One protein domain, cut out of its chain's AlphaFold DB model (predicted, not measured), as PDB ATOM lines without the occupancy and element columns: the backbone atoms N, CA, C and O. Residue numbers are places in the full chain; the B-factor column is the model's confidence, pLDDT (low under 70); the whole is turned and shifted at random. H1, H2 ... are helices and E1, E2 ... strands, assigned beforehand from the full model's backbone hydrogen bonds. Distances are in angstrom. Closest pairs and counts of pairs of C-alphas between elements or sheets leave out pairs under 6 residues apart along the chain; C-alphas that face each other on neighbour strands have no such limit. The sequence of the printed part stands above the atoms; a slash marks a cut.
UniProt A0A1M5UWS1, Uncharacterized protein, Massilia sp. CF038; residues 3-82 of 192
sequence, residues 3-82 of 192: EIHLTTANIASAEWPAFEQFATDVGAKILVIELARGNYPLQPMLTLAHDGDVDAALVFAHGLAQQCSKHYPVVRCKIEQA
ATOM      1  N   GLU A   3      15.261  50.012  21.025       96.38
ATOM      2  CA  GLU A   3      15.878  50.068  22.347       96.38
ATOM      3  C   GLU A   3      15.620  48.741  23.063       96.38
ATOM      4  O   GLU A   3      14.520  48.192  23.032       96.38
ATOM      5  N   ILE A   4      16.675  48.177  23.639       97.88
ATOM      6  CA  ILE A   4      16.662  46.896  24.334       97.88
ATOM      7  C   ILE A   4      17.005  47.165  25.783       97.88
ATOM      8  O   ILE A   4      18.046  47.755  26.080       97.88
ATOM      9  N   HIS A   5      16.165  46.660  26.676       98.12
ATOM     10  CA  HIS A   5      16.376  46.739  28.106       98.12
ATOM     11  C   HIS A   5      16.411  45.350  28.733       98.12
ATOM     12  O   HIS A   5      15.438  44.597  28.668       98.12
ATOM     13  N   LEU A   6      17.524  45.031  29.389       98.44
ATOM     14  CA  LEU A   6      17.675  43.826  30.195       98.44
ATOM     15  C   LEU A   6      17.638  44.213  31.667       98.44
ATOM     16  O   LEU A   6      18.598  44.793  32.172       98.44
ATOM     17  N   THR A   7      16.540  43.901  32.349       98.31
ATOM     18  CA  THR A   7      16.423  44.068  33.800       98.31
ATOM     19  C   THR A   7      17.059  42.870  34.490       98.31
ATOM     20  O   THR A   7      16.701  41.723  34.202       98.31
ATOM     21  N   THR A   8      17.986  43.119  35.410       97.50
ATOM     22  CA  THR A   8      18.612  42.070  36.222       97.50
ATOM     23  C   THR A   8      17.901  41.917  37.561       97.50
ATOM     24  O   THR A   8      17.136  42.783  37.986       97.50
ATOM     25  N   ALA A   9      18.180  40.821  38.263       94.81
ATOM     26  CA  ALA A   9      17.962  40.764  39.703       94.81
ATOM     27  C   ALA A   9      18.741  41.891  40.414       94.81
ATOM     28  O   ALA A   9      19.625  42.528  39.828       94.81
ATOM     29  N   ASN A  10      18.418  42.126  41.688       92.62
ATOM     30  CA  ASN A  10      19.119  43.121  42.496       92.62
ATOM     31  C   ASN A  10      20.630  42.861  42.503       92.62
ATOM     32  O   ASN A  10      21.072  41.745  42.771       92.62
ATOM     33  N   ILE A  11      21.403  43.916  42.248       93.75
ATOM     34  CA  ILE A  11      22.866  43.895  42.284       93.75
ATOM     35  C   ILE A  11      23.325  44.270  43.692       93.75
ATOM     36  O   ILE A  11      22.917  45.311  44.225       93.75
ATOM     37  N   ALA A  12      24.167  43.440  44.310       92.50
ATOM     38  CA  ALA A  12      24.704  43.751  45.628       92.50
ATOM     39  C   ALA A  12      25.590  45.006  45.569       92.50
ATOM     40  O   ALA A  12      26.286  45.250  44.585       92.50
ATOM     41  N   SER A  13      25.624  45.797  46.648       91.69
ATOM     42  CA  SER A  13      26.373  47.065  46.685       91.69
ATOM     43  C   SER A  13      27.847  46.922  46.272       91.69
ATOM     44  O   SER A  13      28.384  47.804  45.608       91.69
ATOM     45  N   ALA A  14      28.485  45.803  46.627       95.38
ATOM     46  CA  ALA A  14      29.882  45.517  46.300       95.38
ATOM     47  C   ALA A  14      30.118  45.127  44.825       95.38
ATOM     48  O   ALA A  14      31.251  45.199  44.358       95.38
ATOM     49  N   GLU A  15      29.076  44.725  44.093       95.75
ATOM     50  CA  GLU A  15      29.177  44.225  42.714       95.75
ATOM     51  C   GLU A  15      28.987  45.323  41.660       95.75
ATOM     52  O   GLU A  15      29.348  45.128  40.501       95.75
ATOM     53  N   TRP A  16      28.484  46.502  42.045       94.38
ATOM     54  CA  TRP A  16      28.240  47.606  41.110       94.38
ATOM     55  C   TRP A  16      29.447  47.990  40.247       94.38
ATOM     56  O   TRP A  16      29.254  48.123  39.041       94.38
ATOM     57  N   PRO A  17      30.685  48.109  40.771       95.62
ATOM     58  CA  PRO A  17      31.837  48.413  39.920       95.62
ATOM     59  C   PRO A  17      32.067  47.364  38.820       95.62
ATOM     60  O   PRO A  17      32.387  47.712  37.685       95.62
ATOM     61  N   ALA A  18      31.863  46.079  39.128       96.44
ATOM     62  CA  ALA A  18      31.992  45.000  38.151       96.44
ATOM     63  C   ALA A  18      30.821  44.986  37.155       96.44
ATOM     64  O   ALA A  18      31.018  44.692  35.976       96.44
ATOM     65  N   PHE A  19      29.613  45.334  37.603       96.38
ATOM     66  CA  PHE A  19      28.440  45.472  36.738       96.38
ATOM     67  C   PHE A  19      28.598  46.632  35.745       96.38
ATOM     68  O   PHE A  19      28.258  46.499  34.572       96.38
ATOM     69  N   GLU A  20      29.184  47.749  36.183       95.31
ATOM     70  CA  GLU A  20      29.515  48.900  35.334       95.31
ATOM     71  C   GLU A  20      30.571  48.573  34.279       95.31
ATOM     72  O   GLU A  20      30.426  48.961  33.114       95.31
ATOM     73  N   GLN A  21      31.603  47.820  34.664       96.75
ATOM     74  CA  GLN A  21      32.593  47.337  33.709       96.75
ATOM     75  C   GLN A  21      31.950  46.390  32.693       96.75
ATOM     76  O   GLN A  21      32.108  46.592  31.494       96.75
ATOM     77  N   PHE A  22      31.142  45.429  33.157       96.88
ATOM     78  CA  PHE A  22      30.414  44.515  32.279       96.88
ATOM     79  C   PHE A  22      29.522  45.264  31.282       96.88
ATOM     80  O   PHE A  22      29.553  44.965  30.092       96.88
ATOM     81  N   ALA A  23      28.761  46.261  31.747       96.75
ATOM     82  CA  ALA A  23      27.928  47.095  30.888       96.75
ATOM     83  C   ALA A  23      28.756  47.781  29.794       96.75
ATOM     84  O   ALA A  23      28.365  47.765  28.631       96.75
ATOM     85  N   THR A  24      29.924  48.320  30.151       96.44
ATOM     86  CA  THR A  24      30.849  48.947  29.198       96.44
ATOM     87  C   THR A  24      31.355  47.940  28.164       96.44
ATOM     88  O   THR A  24      31.318  48.228  26.968       96.44
ATOM     89  N   ASP A  25      31.761  46.748  28.604       96.19
ATOM     90  CA  ASP A  25      32.308  45.696  27.740       96.19
ATOM     91  C   ASP A  25      31.287  45.198  26.706       96.19
ATOM     92  O   ASP A  25      31.655  44.857  25.582       96.19
ATOM     93  N   VAL A  26      29.996  45.190  27.058       94.88
ATOM     94  CA  VAL A  26      28.904  44.822  26.139       94.88
ATOM     95  C   VAL A  26      28.284  46.021  25.410       94.88
ATOM     96  O   VAL A  26      27.298  45.860  24.695       94.88
ATOM     97  N   GLY A  27      28.838  47.228  25.576       95.44
ATOM     98  CA  GLY A  27      28.353  48.448  24.919       95.44
ATOM     99  C   GLY A  27      26.996  48.953  25.427       95.44
ATOM    100  O   GLY A  27      26.289  49.658  24.706       95.44
ATOM    101  N   ALA A  28      26.616  48.600  26.655       96.94
ATOM    102  CA  ALA A  28      25.366  48.994  27.288       96.94
ATOM    103  C   ALA A  28      25.506  50.210  28.206       96.94
ATOM    104  O   ALA A  28      26.509  50.418  28.886       96.94
ATOM    105  N   LYS A  29      24.426  50.989  28.291       95.69
ATOM    106  CA  LYS A  29      24.231  51.989  29.343       95.69
ATOM    107  C   LYS A  29      23.529  51.344  30.528       95.69
ATOM    108  O   LYS A  29      22.606  50.556  30.344       95.69
ATOM    109  N   ILE A  30      23.905  51.736  31.738       95.19
ATOM    110  CA  ILE A  30      23.160  51.357  32.940       95.19
ATOM    111  C   ILE A  30      22.037  52.358  33.181       95.19
ATOM    112  O   ILE A  30      22.260  53.566  33.115       95.19
ATOM    113  N   LEU A  31      20.857  51.841  33.511       93.81
ATOM    114  CA  LEU A  31      19.763  52.571  34.142       93.81
ATOM    115  C   LEU A  31      19.396  51.857  35.441       93.81
ATOM    116  O   LEU A  31      19.518  50.637  35.539       93.81
ATOM    117  N   VAL A  32      18.951  52.608  36.442       94.50
ATOM    118  CA  VAL A  32      18.412  52.028  37.675       94.50
ATOM    119  C   VAL A  32      17.068  52.677  37.921       94.50
ATOM    120  O   VAL A  32      17.008  53.867  38.231       94.50
ATOM    121  N   ILE A  33      16.005  51.905  37.723       94.00
ATOM    122  CA  ILE A  33      14.640  52.378  37.907       94.00
ATOM    123  C   ILE A  33      14.166  51.973  39.297       94.00
ATOM    124  O   ILE A  33      14.137  50.793  39.634       94.00
ATOM    125  N   GLU A  34      13.808  52.962  40.101       94.12
ATOM    126  CA  GLU A  34      13.130  52.786  41.375       94.12
ATOM    127  C   GLU A  34      11.633  53.065  41.187       94.12
ATOM    128  O   GLU A  34      11.243  54.146  40.750       94.12
ATOM    129  N   LEU A  35      10.773  52.094  41.470       93.94
ATOM    130  CA  LEU A  35       9.325  52.250  41.401       93.94
ATOM    131  C   LEU A  35       8.799  52.823  42.714       93.94
ATOM    132  O   LEU A  35       9.225  52.425  43.796       93.94
ATOM    133  N   ALA A  36       7.789  53.692  42.634       91.94
ATOM    134  CA  ALA A  36       7.159  54.251  43.833       91.94
ATOM    135  C   ALA A  36       6.434  53.195  44.701       91.94
ATOM    136  O   ALA A  36       6.122  53.458  45.860       91.94
ATOM    137  N   ARG A  37       6.120  52.025  44.125       90.69
ATOM    138  CA  ARG A  37       5.514  50.855  44.779       90.69
ATOM    139  C   ARG A  37       5.709  49.599  43.921       90.69
ATOM    140  O   ARG A  37       6.097  49.705  42.761       90.69
ATOM    141  N   GLY A  38       5.343  48.444  44.468       92.31
ATOM    142  CA  GLY A  38       5.318  47.160  43.768       92.31
ATOM    143  C   GLY A  38       6.259  46.135  44.386       92.31
ATOM    144  O   GLY A  38       7.045  46.447  45.280       92.31
ATOM    145  N   ASN A  39       6.171  44.898  43.901       92.81
ATOM    146  CA  ASN A  39       6.945  43.782  44.453       92.81
ATOM    147  C   ASN A  39       8.428  43.826  44.049       92.81
ATOM    148  O   ASN A  39       9.269  43.235  44.724       92.81
ATOM    149  N   TYR A  40       8.748  44.547  42.970       92.62
ATOM    150  CA  TYR A  40      10.097  44.687  42.418       92.62
ATOM    151  C   TYR A  40      10.472  46.172  42.301       92.62
ATOM    152  O   TYR A  40      10.544  46.707  41.192       92.62
ATOM    153  N   PRO A  41      10.663  46.865  43.441       91.94
ATOM    154  CA  PRO A  41      10.778  48.317  43.470       91.94
ATOM    155  C   PRO A  41      12.108  48.834  42.929       91.94
ATOM    156  O   PRO A  41      12.176  50.000  42.585       91.94
ATOM    157  N   LEU A  42      13.156  48.012  42.837       94.06
ATOM    158  CA  LEU A  42      14.446  48.407  42.277       94.06
ATOM    159  C   LEU A  42      14.758  47.540  41.060       94.06
ATOM    160  O   LEU A  42      14.730  46.315  41.143       94.06
ATOM    161  N   GLN A  43      15.059  48.180  39.935       95.38
ATOM    162  CA  GLN A  43      15.271  47.521  38.651       95.38
ATOM    163  C   GLN A  43      16.572  48.025  38.013       95.38
ATOM    164  O   GLN A  43      16.566  49.013  37.269       95.38
ATOM    165  N   PRO A  44      17.713  47.374  38.299       96.06
ATOM    166  CA  PRO A  44      18.944  47.574  37.546       96.06
ATOM    167  C   PRO A  44      18.759  47.083  36.109       96.06
ATOM    168  O   PRO A  44      18.245  45.988  35.876       96.06
ATOM    169  N   MET A  45      19.157  47.898  35.138       97.00
ATOM    170  CA  MET A  45      18.920  47.636  33.723       97.00
ATOM    171  C   MET A  45      20.161  47.920  32.884       97.00
ATOM    172  O   MET A  45      20.791  48.967  33.026       97.00
ATOM    173  N   LEU A  46      20.453  47.022  31.944       97.81
ATOM    174  CA  LEU A  46      21.327  47.292  30.805       97.81
ATOM    175  C   LEU A  46      20.468  47.764  29.635       97.81
ATOM    176  O   LEU A  46      19.480  47.118  29.299       97.81
ATOM    177  N   THR A  47      20.838  48.888  29.033       96.94
ATOM    178  CA  THR A  47      20.102  49.543  27.947       96.94
ATOM    179  C   THR A  47      20.988  49.702  26.722       96.94
ATOM    180  O   THR A  47      22.082  50.265  26.823       96.94
ATOM    181  N   LEU A  48      20.515  49.232  25.568       96.19
ATOM    182  CA  LEU A  48      21.245  49.252  24.303       96.19
ATOM    183  C   LEU A  48      20.336  49.683  23.156       96.19
ATOM    184  O   LEU A  48      19.145  49.391  23.166       96.19
ATOM    185  N   ALA A  49      20.918  50.320  22.144       95.50
ATOM    186  CA  ALA A  49      20.258  50.525  20.863       95.50
ATOM    187  C   ALA A  49      20.684  49.426  19.882       95.50
ATOM    188  O   ALA A  49      21.847  49.020  19.869       95.50
ATOM    189  N   HIS A  50      19.753  48.962  19.054       94.62
ATOM    190  CA  HIS A  50      20.003  47.958  18.028       94.62
ATOM    191  C   HIS A  50      19.307  48.328  16.714       94.62
ATOM    192  O   HIS A  50      18.111  48.637  16.680       94.62
ATOM    193  N   ASP A  51      20.048  48.278  15.612       91.69
ATOM    194  CA  ASP A  51      19.528  48.526  14.267       91.69
ATOM    195  C   ASP A  51      19.066  47.238  13.577       91.69
ATOM    196  O   ASP A  51      19.385  46.134  13.999       91.69
ATOM    197  N   GLY A  52      18.287  47.370  12.507       89.12
ATOM    198  CA  GLY A  52      17.654  46.234  11.828       89.12
ATOM    199  C   GLY A  52      16.190  46.052  12.222       89.12
ATOM    200  O   GLY A  52      15.576  46.967  12.779       89.12
ATOM    201  N   ASP A  53      15.629  44.895  11.876       90.31
ATOM    202  CA  ASP A  53      14.237  44.534  12.147       90.31
ATOM    203  C   ASP A  53      14.038  43.931  13.554       90.31
ATOM    204  O   ASP A  53      14.981  43.767  14.334       90.31
ATOM    205  N   VAL A  54      12.776  43.659  13.896       90.44
ATOM    206  CA  VAL A  54      12.386  43.136  15.215       90.44
ATOM    207  C   VAL A  54      12.975  41.743  15.463       90.44
ATOM    208  O   VAL A  54      13.334  41.434  16.597       90.44
ATOM    209  N   ASP A  55      13.094  40.906  14.433       92.62
ATOM    210  CA  ASP A  55      13.582  39.532  14.582       92.62
ATOM    211  C   ASP A  55      15.093  39.516  14.846       92.62
ATOM    212  O   ASP A  55      15.560  38.808  15.742       92.62
ATOM    213  N   ALA A  56      15.853  40.370  14.159       94.06
ATOM    214  CA  ALA A  56      17.264  40.601  14.448       94.06
ATOM    215  C   ALA A  56      17.464  41.144  15.873       94.06
ATOM    216  O   ALA A  56      18.334  40.658  16.602       94.06
ATOM    217  N   ALA A  57      16.629  42.099  16.302       95.06
ATOM    218  CA  ALA A  57      16.668  42.630  17.664       95.06
ATOM    219  C   ALA A  57      16.360  41.551  18.718       95.06
ATOM    220  O   ALA A  57      17.018  41.514  19.755       95.06
ATOM    221  N   LEU A  58      15.414  40.643  18.451       95.69
ATOM    222  CA  LEU A  58      15.091  39.517  19.333       95.69
ATOM    223  C   LEU A  58      16.266  38.551  19.492       95.69
ATOM    224  O   LEU A  58      16.632  38.217  20.619       95.69
ATOM    225  N   VAL A  59      16.882  38.134  18.381       97.00
ATOM    226  CA  VAL A  59      18.050  37.238  18.405       97.00
ATOM    227  C   VAL A  59      19.196  37.871  19.194       97.00
ATOM    228  O   VAL A  59      19.780  37.220  20.065       97.00
ATOM    229  N   PHE A  60      19.484  39.148  18.933       97.06
ATOM    230  CA  PHE A  60      20.509  39.889  19.662       97.06
ATOM    231  C   PHE A  60      20.185  39.984  21.160       97.06
ATOM    232  O   PHE A  60      21.023  39.641  21.996       97.06
ATOM    233  N   ALA A  61      18.960  40.387  21.509       97.38
ATOM    234  CA  ALA A  61      18.530  40.546  22.894       97.38
ATOM    235  C   ALA A  61      18.604  39.230  23.679       97.38
ATOM    236  O   ALA A  61      19.073  39.216  24.816       97.38
ATOM    237  N   HIS A  62      18.192  38.108  23.079       97.00
ATOM    238  CA  HIS A  62      18.273  36.789  23.713       97.00
ATOM    239  C   HIS A  62      19.714  36.324  23.910       97.00
ATOM    240  O   HIS A  62      20.047  35.843  24.994       97.00
ATOM    241  N   GLY A  63      20.580  36.504  22.909       97.12
ATOM    242  CA  GLY A  63      22.004  36.192  23.038       97.12
ATOM    243  C   GLY A  63      22.668  36.998  24.158       97.12
ATOM    244  O   GLY A  63      23.359  36.435  25.012       97.12
ATOM    245  N   LEU A  64      22.385  38.302  24.217       96.75
ATOM    246  CA  LEU A  64      22.905  39.180  25.261       96.75
ATOM    247  C   LEU A  64      22.341  38.828  26.643       96.75
ATOM    248  O   LEU A  64      23.093  38.783  27.615       96.75
ATOM    249  N   ALA A  65      21.046  38.521  26.748       97.69
ATOM    250  CA  ALA A  65      20.431  38.093  28.002       97.69
ATOM    251  C   ALA A  65      21.059  36.798  28.534       97.69
ATOM    252  O   ALA A  65      21.326  36.694  29.733       97.69
ATOM    253  N   GLN A  66      21.357  35.833  27.656       96.94
ATOM    254  CA  GLN A  66      22.066  34.605  28.025       96.94
ATOM    255  C   GLN A  66      23.500  34.878  28.484       96.94
ATOM    256  O   GLN A  66      23.947  34.287  29.466       96.94
ATOM    257  N   GLN A  67      24.231  35.765  27.802       95.75
ATOM    258  CA  GLN A  67      25.576  36.166  28.219       95.75
ATOM    259  C   GLN A  67      25.556  36.863  29.582       95.75
ATOM    260  O   GLN A  67      26.331  36.492  30.461       95.75
ATOM    261  N   CYS A  68      24.651  37.825  29.768       96.25
ATOM    262  CA  CYS A  68      24.467  38.554  31.020       96.25
ATOM    263  C   CYS A  68      24.120  37.600  32.170       96.25
ATOM    264  O   CYS A  68      24.775  37.635  33.209       96.25
ATOM    265  N   SER A  69      23.209  36.648  31.938       96.56
ATOM    266  CA  SER A  69      22.753  35.670  32.940       96.56
ATOM    267  C   SER A  69      23.842  34.737  33.477       96.56
ATOM    268  O   SER A  69      23.623  34.082  34.492       96.56
ATOM    269  N   LYS A  70      25.025  34.681  32.851       95.88
ATOM    270  CA  LYS A  70      26.192  33.963  33.400       95.88
ATOM    271  C   LYS A  70      26.786  34.650  34.631       95.88
ATOM    272  O   LYS A  70      27.477  33.996  35.406       95.88
ATOM    273  N   HIS A  71      26.542  35.950  34.784       94.69
ATOM    274  CA  HIS A  71      27.092  36.787  35.850       94.69
ATOM    275  C   HIS A  71      25.984  37.451  36.672       94.69
ATOM    276  O   HIS A  71      26.058  37.474  37.895       94.69
ATOM    277  N   TYR A  72      24.937  37.937  36.004       96.75
ATOM    278  CA  TYR A  72      23.832  38.679  36.600       96.75
ATOM    279  C   TYR A  72      22.506  38.117  36.074       96.75
ATOM    280  O   TYR A  72      22.220  38.272  34.885       96.75
ATOM    281  N   PRO A  73      21.682  37.460  36.913       97.00
ATOM    282  CA  PRO A  73      20.420  36.877  36.465       97.00
ATOM    283  C   PRO A  73      19.527  37.920  35.785       97.00
ATOM    284  O   PRO A  73      19.156  38.915  36.410       97.00
ATOM    285  N   VAL A  74      19.170  37.696  34.519       98.06
ATOM    286  CA  VAL A  74      18.230  38.556  33.785       98.06
ATOM    287  C   VAL A  74      16.804  38.099  34.078       98.06
ATOM    288  O   VAL A  74      16.450  36.949  33.831       98.06
ATOM    289  N   VAL A  75      15.981  39.006  34.603       97.75
ATOM    290  CA  VAL A  75      14.598  38.729  35.031       97.75
ATOM    291  C   VAL A  75      13.543  39.294  34.075       97.75
ATOM    292  O   VAL A  75      12.391  38.855  34.112       97.75
ATOM    293  N   ARG A  76      13.927  40.239  33.204       98.19
ATOM    294  CA  ARG A  76      13.096  40.764  32.111       98.19
ATOM    295  C   ARG A  76      13.959  41.224  30.942       98.19
ATOM    296  O   ARG A  76      15.009  41.831  31.137       98.19
ATOM    297  N   CYS A  77      13.481  40.971  29.733       98.38
ATOM    298  CA  CYS A  77      13.983  41.536  28.491       98.38
ATOM    299  C   CYS A  77      12.835  42.281  27.807       98.38
ATOM    300  O   CYS A  77      11.813  41.666  27.502       98.38
ATOM    301  N   LYS A  78      13.013  43.580  27.558       97.81
ATOM    302  CA  LYS A  78      12.052  44.448  26.870       97.81
ATOM    303  C   LYS A  78      12.684  44.994  25.587       97.81
ATOM    304  O   LYS A  78      13.856  45.364  25.602       97.81
ATOM    305  N   ILE A  79      11.930  44.998  24.489       97.31
ATOM    306  CA  ILE A  79      12.338  45.583  23.203       97.31
ATOM    307  C   ILE A  79      11.291  46.604  22.787       97.31
ATOM    308  O   ILE A  79      10.100  46.290  22.684       97.31
ATOM    309  N   GLU A  80      11.760  47.811  22.517       95.56
ATOM    310  CA  GLU A  80      10.940  48.993  22.302       95.56
ATOM    311  C   GLU A  80      11.364  49.695  21.024       95.56
ATOM    312  O   GLU A  80      12.507  49.595  20.573       95.56
ATOM    313  N   GLN A  81      10.429  50.406  20.411       92.94
ATOM    314  CA  GLN A  81      10.744  51.330  19.333       92.94
ATOM    315  C   GLN A  81      10.109  52.667  19.648       92.94
ATOM    316  O   GLN A  81       8.941  52.725  20.039       92.94
ATOM    317  N   ALA A  82      10.872  53.732  19.435       90.00
ATOM    318  CA  ALA A  82      10.352  55.079  19.542       90.00
ATOM    319  C   ALA A  82       9.169  55.253  18.582       90.00
ATOM    320  O   ALA A  82       9.255  54.928  17.395       90.00
TER     321      ALA A  82
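AT A GLANCE: This is residues 3 to 82 of the 192 residues of an uncharacterized protein of Massilia sp. CF038 (UniProt A0A1M5UWS1). One strongly twisted sheet of four strands has two helices over one face and the other face bare, H1 over the edge strand E2 and H2 over E1 and E4. The printed part has 80 residues, with two named helices and four named strands in the order E1 H1 E2 E3 H2 E4. The sheet's order is E2 E3 E1 E4, antiparallel throughout, and the class is mixed, helices and strands. The whole is compact, with a radius of gyration of the C-alphas of 12.5 A and spans of 36 by 28 by 18 A.

HOW THE PARTS SIT: In the sheet, E3, residues 42 to 50, is the neighbour of E1, residues 3 to 8, with N 6 and O 46 2.9 A apart. E2, residues 29 to 35, forms a hairpin with E3, with N 31 and O 45 2.9 A apart. E4, residues 74 to 82, is the other edge strand, beside E1, with N 5 and O 78 2.9 A apart. H2, residues 54 to 68, is on the sheet at a height of 8.9 A, and the C-alphas of Ala 65 and Val 74 are its closest to E4, 6.2 A. H1, residues 16 to 25, is on the sheet at a height of 8.1 A, slantwise to E2 at 38 degrees on the local plane; the C-alphas of Ala 23 and Lys 29 are their closest, 6.3 A. H1 and H2 are apart. E1, H1, E2 and E3, H2, E4 are split strand-helix-strand units, two strands running the same way with another strand between them, each with a right-handed crossover. In H1 and H2 every O i to N i+4 pair is within hydrogen-bond range.

IN THESE COORDINATES: E1 begins at C-alpha 3 (15.878, 50.068, 22.347) and is 16.2 A long. E2 is 19.2 A, E3 24.9 A, H1 14.1 A and H2 20.4 A long. E4, 23.2 A, ends at C-alpha 82 (10.352, 55.079, 19.542).

THE WHOLE: The two C-alphas farthest apart, those of Ala 14 and Asp 53, are 37.6 A apart. The printed part has no cut, no link is long, and no printed residue is under 70 in pLDDT.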